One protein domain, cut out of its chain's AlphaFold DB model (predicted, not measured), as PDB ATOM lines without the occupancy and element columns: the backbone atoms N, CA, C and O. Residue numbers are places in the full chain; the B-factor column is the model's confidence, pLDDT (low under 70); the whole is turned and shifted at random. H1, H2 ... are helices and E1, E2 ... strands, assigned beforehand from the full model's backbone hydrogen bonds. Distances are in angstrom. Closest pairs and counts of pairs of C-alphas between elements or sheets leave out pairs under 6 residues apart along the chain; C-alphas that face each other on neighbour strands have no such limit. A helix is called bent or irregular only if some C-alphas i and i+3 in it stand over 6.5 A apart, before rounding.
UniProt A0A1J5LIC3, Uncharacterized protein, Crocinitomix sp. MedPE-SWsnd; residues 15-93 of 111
ATOM      1  N   GLY A  15     319.777 139.385 281.842       95.75
ATOM      2  CA  GLY A  15     318.643 139.012 282.694       95.75
ATOM      3  C   GLY A  15     318.279 137.540 282.565       95.75
ATOM      4  O   GLY A  15     318.172 136.847 283.575       95.75
ATOM      5  N   ILE A  16     318.191 137.037 281.331       95.62
ATOM      6  CA  ILE A  16     317.965 135.613 281.064       95.62
ATOM      7  C   ILE A  16     319.126 134.783 281.619       95.62
ATOM      8  O   ILE A  16     318.884 133.825 282.344       95.62
ATOM      9  N   ALA A  17     320.378 135.156 281.340       95.31
ATOM     10  CA  ALA A  17     321.537 134.417 281.839       95.31
ATOM     11  C   ALA A  17     321.560 134.342 283.373       95.31
ATOM     12  O   ALA A  17     321.734 133.261 283.929       95.31
ATOM     13  N   MET A  18     321.326 135.463 284.060       93.69
ATOM     14  CA  MET A  18     321.293 135.519 285.522       93.69
ATOM     15  C   MET A  18     320.153 134.678 286.085       93.69
ATOM     16  O   MET A  18     320.384 133.868 286.979       93.69
ATOM     17  N   PHE A  19     318.946 134.806 285.530       92.88
ATOM     18  CA  PHE A  19     317.819 133.978 285.943       92.88
ATOM     19  C   PHE A  19     318.138 132.487 285.790       92.88
ATOM     20  O   PHE A  19     317.958 131.730 286.734       92.88
ATOM     21  N   LEU A  20     318.671 132.064 284.640       93.50
ATOM     22  CA  LEU A  20     319.015 130.660 284.403       93.50
ATOM     23  C   LEU A  20     320.102 130.167 285.365       93.50
ATOM     24  O   LEU A  20     319.974 129.068 285.897       93.50
ATOM     25  N   ILE A  21     321.135 130.973 285.636       93.06
ATOM     26  CA  ILE A  21     322.190 130.616 286.593       93.06
ATOM     27  C   ILE A  21     321.579 130.330 287.965       93.06
ATOM     28  O   ILE A  21     321.779 129.240 288.483       93.06
ATOM     29  N   PHE A  22     320.789 131.246 288.529       91.69
ATOM     30  CA  PHE A  22     320.190 131.044 289.855       91.69
ATOM     31  C   PHE A  22     319.042 130.030 289.868       91.69
ATOM     32  O   PHE A  22     318.713 129.482 290.917       91.69
ATOM     33  N   TYR A  23     318.436 129.752 288.715       90.56
ATOM     34  CA  TYR A  23     317.430 128.704 288.585       90.56
ATOM     35  C   TYR A  23     318.053 127.309 288.619       90.56
ATOM     36  O   TYR A  23     317.526 126.413 289.276       90.56
ATOM     37  N   PHE A  24     319.169 127.103 287.920       91.25
ATOM     38  CA  PHE A  24     319.827 125.798 287.860       91.25
ATOM     39  C   PHE A  24     320.853 125.580 288.969       91.25
ATOM     40  O   PHE A  24     321.103 124.432 289.332       91.25
ATOM     41  N   TYR A  25     321.429 126.647 289.521       88.62
ATOM     42  CA  TYR A  25     322.388 126.569 290.612       88.62
ATOM     43  C   TYR A  25     321.684 126.729 291.970       88.62
ATOM     44  O   TYR A  25     321.068 127.770 292.214       88.62
ATOM     45  N   PRO A  26     321.777 125.741 292.881       85.62
ATOM     46  CA  PRO A  26     321.108 125.773 294.179       85.62
ATOM     47  C   PRO A  26     321.877 126.654 295.180       85.62
ATOM     48  O   PRO A  26     322.453 126.167 296.147       85.62
ATOM     49  N   ALA A  27     321.934 127.963 294.930       90.75
ATOM     50  CA  ALA A  27     322.466 128.925 295.894       90.75
ATOM     51  C   ALA A  27     321.394 129.301 296.924       90.75
ATOM     52  O   ALA A  27     320.411 129.956 296.569       90.75
ATOM     53  N   ASP A  28     321.620 128.957 298.190       94.56
ATOM     54  CA  ASP A  28     320.738 129.322 299.304       94.56
ATOM     55  C   ASP A  28     320.971 130.771 299.743       94.56
ATOM     56  O   ASP A  28     321.683 131.055 300.706       94.56
ATOM     57  N   ILE A  29     320.386 131.701 298.993       94.31
ATOM     58  CA  ILE A  29     320.542 133.147 299.207       94.31
ATOM     59  C   ILE A  29     319.210 133.880 299.365       94.31
ATOM     60  O   ILE A  29     319.210 135.074 299.637       94.31
ATOM     61  N   PHE A  30     318.078 133.206 299.158       95.56
ATOM     62  CA  PHE A  30     316.769 133.842 299.249       95.56
ATOM     63  C   PHE A  30     316.188 133.644 300.640       95.56
ATOM     64  O   PHE A  30     315.915 132.519 301.055       95.56
ATOM     65  N   ASP A  31     315.976 134.748 301.345       95.62
ATOM     66  CA  ASP A  31     315.430 134.712 302.695       95.62
ATOM     67  C   ASP A  31     313.942 134.351 302.712       95.62
ATOM     68  O   ASP A  31     313.108 134.940 302.013       95.62
ATOM     69  N   GLY A  32     313.591 133.461 303.630       94.56
ATOM     70  CA  GLY A  32     312.222 133.207 304.042       94.56
ATOM     71  C   GLY A  32     312.149 132.799 305.504       94.56
ATOM     72  O   GLY A  32     313.124 132.877 306.259       94.56
ATOM     73  N   LYS A  33     310.962 132.371 305.911       94.31
ATOM     74  CA  LYS A  33     310.738 131.753 307.210       94.31
ATOM     75  C   LYS A  33     309.852 130.526 307.056       94.31
ATOM     76  O   LYS A  33     308.902 130.532 306.279       94.31
ATOM     77  N   ILE A  34     310.191 129.475 307.786       92.06
ATOM     78  CA  ILE A  34     309.321 128.322 307.971       92.06
ATOM     79  C   ILE A  34     308.457 128.627 309.190       92.06
ATOM     80  O   ILE A  34     308.987 128.865 310.275       92.06
ATOM     81  N   VAL A  35     307.145 128.660 308.995       91.94
ATOM     82  CA  VAL A  35     306.151 128.910 310.038       91.94
ATOM     83  C   VAL A  35     305.534 127.573 310.417       91.94
ATOM     84  O   VAL A  35     304.896 126.911 309.598       91.94
ATOM     85  N   GLY A  36     305.771 127.152 311.655       87.69
ATOM     86  CA  GLY A  36     305.119 125.999 312.257       87.69
ATOM     87  C   GLY A  36     304.097 126.413 313.318       87.69
ATOM     88  O   GLY A  36     304.031 127.581 313.697       87.69
ATOM     89  N   PRO A  37     303.314 125.453 313.838       79.12
ATOM     90  CA  PRO A  37     302.293 125.713 314.852       79.12
ATOM     91  C   PRO A  37     302.851 126.252 316.180       79.12
ATOM     92  O   PRO A  37     302.131 126.939 316.895       79.12
ATOM     93  N   GLU A  38     304.117 125.969 316.506       79.44
ATOM     94  CA  GLU A  38     304.726 126.363 317.789       79.44
ATOM     95  C   GLU A  38     305.947 127.287 317.654       79.44
ATOM     96  O   GLU A  38     306.347 127.917 318.632       79.44
ATOM     97  N   ALA A  39     306.551 127.387 316.466       80.19
ATOM     98  CA  ALA A  39     307.755 128.185 316.256       80.19
ATOM     99  C   ALA A  39     307.911 128.645 314.802       80.19
ATOM    100  O   ALA A  39     307.521 127.947 313.863       80.19
ATOM    101  N   GLU A  40     308.551 129.803 314.632       89.56
ATOM    102  CA  GLU A  40     309.042 130.292 313.344       89.56
ATOM    103  C   GLU A  40     310.565 130.147 313.282       89.56
ATOM    104  O   GLU A  40     311.267 130.443 314.251       89.56
ATOM    105  N   ALA A  41     311.085 129.719 312.133       89.75
ATOM    106  CA  ALA A  41     312.519 129.627 311.888       89.75
ATOM    107  C   ALA A  41     312.893 130.369 310.604       89.75
ATOM    108  O   ALA A  41     312.325 130.120 309.539       89.75
ATOM    109  N   GLU A  42     313.873 131.264 310.693       93.56
ATOM    110  CA  GLU A  42     314.443 131.906 309.510       93.56
ATOM    111  C   GLU A  42     315.282 130.904 308.720       93.56
ATOM    112  O   GLU A  42     316.069 130.147 309.292       93.56
ATOM    113  N   ARG A  43     315.114 130.892 307.396       92.88
ATOM    114  CA  ARG A  43     315.851 129.986 306.517       92.88
ATOM    115  C   ARG A  43     316.145 130.663 305.189       92.88
ATOM    116  O   ARG A  43     315.257 131.270 304.590       92.88
ATOM    117  N   THR A  44     317.377 130.517 304.721       95.50
ATOM    118  CA  THR A  44     317.747 130.829 303.342       95.50
ATOM    119  C   THR A  44     317.499 129.612 302.465       95.50
ATOM    120  O   THR A  44     317.748 128.475 302.869       95.50
ATOM    121  N   VAL A  45     316.967 129.846 301.271       94.69
ATOM    122  CA  VAL A  45     316.626 128.786 300.322       94.69
ATOM    123  C   VAL A  45     317.083 129.143 298.913       94.69
ATOM    124  O   VAL A  45     317.368 130.305 298.600       94.69
ATOM    125  N   SER A  46     317.147 128.132 298.052       95.88
ATOM    126  CA  SER A  46     317.417 128.290 296.626       95.88
ATOM    127  C   SER A  46     316.317 129.082 295.914       95.88
ATOM    128  O   SER A  46     315.184 129.177 296.391       95.88
ATOM    129  N   MET A  47     316.605 129.613 294.721       94.81
ATOM    130  CA  MET A  47     315.593 130.336 293.938       94.81
ATOM    131  C   MET A  47     314.390 129.451 293.594       94.81
ATOM    132  O   MET A  47     313.258 129.926 293.590       94.81
ATOM    133  N   LYS A  48     314.616 128.160 293.319       94.44
ATOM    134  CA  LYS A  48     313.535 127.210 293.023       94.44
ATOM    135  C   LYS A  48     312.609 127.039 294.218       94.44
ATOM    136  O   LYS A  48     311.404 127.215 294.060       94.44
ATOM    137  N   ALA A  49     313.165 126.789 295.400       94.06
ATOM    138  CA  ALA A  49     312.393 126.693 296.634       94.06
ATOM    139  C   ALA A  49     311.689 128.019 296.963       94.06
ATOM    140  O   ALA A  49     310.492 128.032 297.243       94.06
ATOM    141  N   PHE A  50     312.375 129.156 296.804       95.44
ATOM    142  CA  PHE A  50     311.782 130.479 296.999       95.44
ATOM    143  C   PHE A  50     310.586 130.727 296.071       95.44
ATOM    144  O   PHE A  50     309.558 131.247 296.501       95.44
ATOM    145  N   LEU A  51     310.674 130.315 294.803       93.88
ATOM    146  CA  LEU A  51     309.584 130.420 293.830       93.88
ATOM    147  C   LEU A  51     308.509 129.330 293.993       93.88
ATOM    148  O   LEU A  51     307.492 129.389 293.309       93.88
ATOM    149  N   GLY A  52     308.689 128.372 294.910       91.81
ATOM    150  CA  GLY A  52     307.775 127.242 295.111       91.81
ATOM    151  C   GLY A  52     307.844 126.182 294.008       91.81
ATOM    152  O   GLY A  52     306.900 125.422 293.845       91.81
ATOM    153  N   LEU A  53     308.942 126.137 293.252       93.06
ATOM    154  CA  LEU A  53     309.190 125.211 292.139       93.06
ATOM    155  C   LEU A  53     310.077 124.018 292.540       93.06
ATOM    156  O   LEU A  53     310.561 123.291 291.675       93.06
ATOM    157  N   ASP A  54     310.365 123.875 293.832       93.56
ATOM    158  CA  ASP A  54     311.133 122.766 294.393       93.56
ATOM    159  C   ASP A  54     310.183 121.810 295.117       93.56
ATOM    160  O   ASP A  54     309.828 122.022 296.278       93.56
ATOM    161  N   ASP A  55     309.745 120.770 294.407       92.38
ATOM    162  CA  ASP A  55     308.780 119.795 294.923       92.38
ATOM    163  C   ASP A  55     309.304 119.054 296.158       92.38
ATOM    164  O   ASP A  55     308.533 118.756 297.067       92.38
ATOM    165  N   ALA A  56     310.615 118.789 296.222       92.06
ATOM    166  CA  ALA A  56     311.224 118.097 297.352       92.06
ATOM    167  C   ALA A  56     311.185 118.971 298.611       92.06
ATOM    168  O   ALA A  56     310.797 118.500 299.680       92.06
ATOM    169  N   PHE A  57     311.528 120.255 298.475       92.00
ATOM    170  CA  PHE A  57     311.426 121.214 299.575       92.00
ATOM    171  C   PHE A  57     309.973 121.423 300.019       92.00
ATOM    172  O   PHE A  57     309.684 121.371 301.214       92.00
ATOM    173  N   ASN A  58     309.054 121.623 299.070       91.69
ATOM    174  CA  ASN A  58     307.637 121.830 299.371       91.69
ATOM    175  C   ASN A  58     307.051 120.617 300.109       91.69
ATOM    176  O   ASN A  58     306.411 120.777 301.143       91.69
ATOM    177  N   GLN A  59     307.348 119.401 299.639       92.31
ATOM    178  CA  GLN A  59     306.913 118.171 300.298       92.31
ATOM    179  C   GLN A  59     307.505 118.032 301.707       92.31
ATOM    180  O   GLN A  59     306.805 117.597 302.620       92.31
ATOM    181  N   GLU A  60     308.772 118.409 301.914       90.62
ATOM    182  CA  GLU A  60     309.389 118.391 303.244       90.62
ATOM    183  C   GLU A  60     308.653 119.329 304.214       90.62
ATOM    184  O   GLU A  60     308.336 118.928 305.336       90.62
ATOM    185  N   VAL A  61     308.361 120.556 303.777       90.19
ATOM    186  CA  VAL A  61     307.659 121.577 304.570       90.19
ATOM    187  C   VAL A  61     306.228 121.131 304.885       90.19
ATOM    188  O   VAL A  61     305.840 121.108 306.057       90.19
ATOM    189  N   ASP A  62     305.492 120.669 303.874       89.31
ATOM    190  CA  ASP A  62     304.105 120.221 304.014       89.31
ATOM    191  C   ASP A  62     303.992 118.963 304.889       89.31
ATOM    192  O   ASP A  62     303.109 118.872 305.742       89.31
ATOM    193  N   SER A  63     304.914 118.001 304.747       90.06
ATOM    194  CA  SER A  63     304.914 116.760 305.544       90.06
ATOM    195  C   SER A  63     305.089 117.002 307.046       90.06
ATOM    196  O   SER A  63     304.654 116.189 307.862       90.06
ATOM    197  N   LYS A  64     305.702 118.132 307.415       87.19
ATOM    198  CA  LYS A  64     305.891 118.570 308.803       87.19
ATOM    199  C   LYS A  64     304.744 119.456 309.303       87.19
ATOM    200  O   LYS A  64     304.769 119.873 310.457       87.19
ATOM    201  N   GLY A  65     303.743 119.735 308.463       87.19
ATOM    202  CA  GLY A  65     302.642 120.648 308.777       87.19
ATOM    203  C   GLY A  65     303.095 122.102 308.911       87.19
ATOM    204  O   GLY A  65     302.473 122.873 309.641       87.19
ATOM    205  N   PHE A  66     304.204 122.462 308.265       92.56
ATOM    206  CA  PHE A  66     304.731 123.821 308.260       92.56
ATOM    207  C   PHE A  66     304.340 124.535 306.969       92.56
ATOM    208  O   PHE A  66     303.945 123.909 305.991       92.56
ATOM    209  N   SER A  67     304.475 125.855 306.951       90.44
ATOM    210  CA  SER A  67     304.367 126.661 305.739       90.44
ATOM    211  C   SER A  67     305.651 127.456 305.522       90.44
ATOM    212  O   SER A  67     306.391 127.752 306.459       90.44
ATOM    213  N   PHE A  68     305.949 127.789 304.268       93.31
ATOM    214  CA  PHE A  68     307.075 128.653 303.931       93.31
ATOM    215  C   PHE A  68     306.572 130.041 303.530       93.31
ATOM    216  O   PHE A  68     305.912 130.212 302.502       93.31
ATOM    217  N   GLU A  69     306.916 131.050 304.327       94.25
ATOM    218  CA  GLU A  69     306.634 132.448 304.031       94.25
ATOM    219  C   GLU A  69     307.868 133.149 303.461       94.25
ATOM    220  O   GLU A  69     308.981 133.079 303.988       94.25
ATOM    221  N   ARG A  70     307.657 133.876 302.364       95.50
ATOM    222  CA  ARG A  70     308.711 134.592 301.639       95.50
ATOM    223  C   ARG A  70     308.928 135.955 302.281       95.50
ATOM    224  O   ARG A  70     307.990 136.746 302.373       95.50
ATOM    225  N   LYS A  71     310.164 136.265 302.673       96.00
ATOM    226  CA  LYS A  71     310.495 137.590 303.211       96.00
ATOM    227  C   LYS A  71     310.640 138.619 302.093       96.00
ATOM    228  O   LYS A  71     311.023 138.302 300.966       96.00
ATOM    229  N   LEU A  72     310.404 139.888 302.433       95.31
ATOM    230  CA  LEU A  72     310.650 141.010 301.523       95.31
ATOM    231  C   LEU A  72     312.125 141.077 301.091       95.31
ATOM    232  O   LEU A  72     312.401 141.391 299.937       95.31
ATOM    233  N   SER A  73     313.069 140.732 301.975       95.38
ATOM    234  CA  SER A  73     314.497 140.674 301.635       95.38
ATOM    235  C   SER A  73     314.789 139.653 300.529       95.38
ATOM    236  O   SER A  73     315.512 139.979 299.590       95.38
ATOM    237  N   GLY A  74     314.149 138.479 300.548       94.88
ATOM    238  CA  GLY A  74     314.243 137.494 299.465       94.88
ATOM    239  C   GLY A  74     313.730 138.034 298.124       94.88
ATOM    240  O   GLY A  74     314.381 137.868 297.091       94.88
ATOM    241  N   TRP A  75     312.616 138.775 298.133       95.62
ATOM    242  CA  TRP A  75     312.107 139.450 296.931       95.62
ATOM    243  C   TRP A  75     313.059 140.531 296.414       95.62
ATOM    244  O   TRP A  75     313.268 140.645 295.206       95.62
ATOM    245  N   MET A  76     313.677 141.297 297.316       97.06
ATOM    246  CA  MET A  76     314.676 142.300 296.948       97.06
ATOM    247  C   MET A  76     315.890 141.661 296.276       97.06
ATOM    248  O   MET A  76     316.351 142.164 295.253       97.06
ATOM    249  N   ILE A  77     316.365 140.527 296.797       94.88
ATOM    250  CA  ILE A  77     317.449 139.758 296.179       94.88
ATOM    251  C   ILE A  77     317.034 139.314 294.773       94.88
ATOM    252  O   ILE A  77     317.761 139.589 293.820       94.88
ATOM    253  N   LEU A  78     315.838 138.743 294.598       94.44
ATOM    254  CA  LEU A  78     315.341 138.335 293.276       94.44
ATOM    255  C   LEU A  78     315.340 139.489 292.263       94.44
ATOM    256  O   LEU A  78     315.789 139.319 291.127       94.44
ATOM    257  N   ILE A  79     314.888 140.676 292.672       95.31
ATOM    258  CA  ILE A  79     314.869 141.877 291.827       95.31
ATOM    259  C   ILE A  79     316.293 142.337 291.489       95.31
ATOM    260  O   ILE A  79     316.586 142.662 290.338       95.31
ATOM    261  N   ILE A  80     317.205 142.349 292.462       94.94
ATOM    262  CA  ILE A  80     318.603 142.732 292.229       94.94
ATOM    263  C   ILE A  80     319.260 141.775 291.228       94.94
ATOM    264  O   ILE A  80     319.971 142.226 290.329       94.94
ATOM    265  N   LEU A  81     318.989 140.474 291.339       93.31
ATOM    266  CA  LEU A  81     319.555 139.463 290.451       93.31
ATOM    267  C   LEU A  81     318.999 139.550 289.023       93.31
ATOM    268  O   LEU A  81     319.762 139.470 288.061       93.31
ATOM    269  N   THR A  82     317.683 139.722 288.879       92.44
ATOM    270  CA  THR A  82     316.989 139.639 287.579       92.44
ATOM    271  C   THR A  82     316.838 140.978 286.862       92.44
ATOM    272  O   THR A  82     316.655 141.002 285.648       92.44
ATOM    273  N   ILE A  83     316.940 142.097 287.583       94.31
ATOM    274  CA  ILE A  83     316.788 143.447 287.028       94.31
ATOM    275  C   ILE A  83     318.013 144.299 287.352       94.31
ATOM    276  O   ILE A  83     318.602 144.874 286.440       94.31
ATOM    277  N   GLY A  84     318.429 144.365 288.620       95.31
ATOM    278  CA  GLY A  84     319.500 145.264 289.067       95.31
ATOM    279  C   GLY A  84     320.836 145.031 288.355       95.31
ATOM    280  O   GLY A  84     321.382 145.938 287.723       95.31
ATOM    281  N   MET A  85     321.348 143.800 288.406       94.81
ATOM    282  CA  MET A  85     322.593 143.427 287.731       94.81
ATOM    283  C   MET A  85     322.494 143.516 286.202       94.81
ATOM    284  O   MET A  85     323.359 144.153 285.597       94.81
ATOM    285  N   PRO A  86     321.439 142.991 285.554       95.62
ATOM    286  CA  PRO A  86     321.236 143.177 284.119       95.62
ATOM    287  C   PRO A  86     321.198 144.641 283.676       95.62
ATOM    288  O   PRO A  86     321.795 145.000 282.659       95.62
ATOM    289  N   LEU A  87     320.563 145.517 284.460       95.56
ATOM    290  CA  LEU A  87     320.533 146.956 284.203       95.56
ATOM    291  C   LEU A  87     321.931 147.572 284.316       95.56
ATOM    292  O   LEU A  87     322.330 148.355 283.452       95.56
ATOM    293  N   MET A  88     322.707 147.177 285.329       94.31
ATOM    294  CA  MET A  88     324.099 147.600 285.488       94.31
ATOM    295  C   MET A  88     324.967 147.165 284.298       94.31
ATOM    296  O   MET A  88     325.757 147.964 283.784       94.31
ATOM    297  N   PHE A  89     324.811 145.923 283.831       93.62
ATOM    298  CA  PHE A  89     325.530 145.404 282.668       93.62
ATOM    299  C   PHE A  89     325.133 146.123 281.381       93.62
ATOM    300  O   PHE A  89     326.007 146.505 280.603       93.62
ATOM    301  N   ALA A  90     323.840 146.371 281.174       93.56
ATOM    302  CA  ALA A  90     323.342 147.111 280.020       93.56
ATOM    303  C   ALA A  90     323.855 148.556 280.011       93.56
ATOM    304  O   ALA A  90     324.376 149.024 278.996       93.56
ATOM    305  N   TYR A  91     323.796 149.241 281.155       92.12
ATOM    306  CA  TYR A  91     324.336 150.589 281.304       92.12
ATOM    307  C   TYR A  91     325.830 150.623 280.967       92.12
ATOM    308  O   TYR A  91     326.234 151.306 280.027       92.12
ATOM    309  N   ARG A  92     326.649 149.800 281.636       89.81
ATOM    310  CA  ARG A  92     328.095 149.727 281.365       89.81
ATOM    311  C   ARG A  92     328.412 149.336 279.923       89.81
ATOM    312  O   ARG A  92     329.327 149.892 279.330       89.81
ATOM    313  N   GLY A  93     327.646 148.418 279.341       86.50
ATOM    314  CA  GLY A  93     327.825 147.963 277.964       86.50
ATOM    315  C   GLY A  93     327.478 149.013 276.905       86.50
ATOM    316  O   GLY A  93     327.936 148.904 275.764       86.50
TER     317      GLY A  93
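This is residues 15 to 93 of the 111 residues of an uncharacterized protein of Crocinitomix sp. MedPE-SWsnd (UniProt A0A1J5LIC3). This is a long rod with a small, twisted sheet of three strands towards one end, from which the long helix H4 runs out, bent partway, to the other end. H1 slants back from the bend of H4 and makes a V with its first arm, while short H2 packs over E1 and H3 grazes the sheet chiefly at E3. The printed part has 79 residues, with four named helices and three named strands in the order H1, E1, E2, H2, H3, E3, H4; the class is mixed, helices and strands. The sheet order is E2, E1, E3, antiparallel. The whole is only just loose, close to compact, with a radius of gyration of the C-alphas of 14.3 A, and spans 50 by 21 by 13 A.

H1, residues 15 to 24, is not on the sheet. E1, residues 30 to 35, and E2, residues 40 to 45, form an antiparallel hairpin at 150 degrees, with N 34 and O 41 2.8 A apart, within hydrogen-bond range. H2, residues 47 to 50, is on the sheet over E1 at a height of 8.4 A. H1 and H2 only just touch, with 3 pairs of C-alphas within 8 A, the closest those of Tyr 23 and Met 47, 5.9 A. H3, residues 55 to 63, only grazes the sheet with residues 57 to 62, and it only just touches H2, with 3 such pairs, only at the corner; the closest C-alphas are those of Ala 49 and Phe 57, 6.3 A. E3, residues 67 to 70, is antiparallel to E1 at 147 degrees, with N 35 and O 67 2.8 A apart, within hydrogen-bond range. E2, H2, H3 and E3 form a split strand-helix-strand unit, two strands running the same way with E1 between them, with a right-handed crossover. H4, residues 72 to 93, was assigned as one helix by its hydrogen bonds but is bent, with C-alphas 82 and 85 6.8 A apart; its arms H4a and H4b stand at a shallow tilt of 33 degrees, only just short of steep. H4a grazes the sheet with residues 72 to 78 and touches H1 at a steep tilt of 59 degrees, opposite ways, with C-alphas of Gly 15 and Thr 82 closest at 5.2 A. In H1, H3, H4a and H4b every O i to N i+4 pair is within hydrogen-bond range; H2 is too short for one.

H1 begins at C-alpha 15 (318.643, 139.012, 282.694) and is 14.2 A long. E1 measures 15.9 A and E2 15.1 A, H3 11.7 A and E3 9.9 A; H2 has four residues. H4a, residues 72 to 82, is 15.4 A long, and H4b, residues 85 to 93, is 12.0 A, ending at C-alpha 93 (327.825, 147.963, 277.964).

The two C-alphas farthest apart, those of Glu 38 and Gly 93, are 50.9 A apart. The printed part has no cut, and its links are tight. The mean pLDDT of the printed part is 92.5, and no printed residue is under 70.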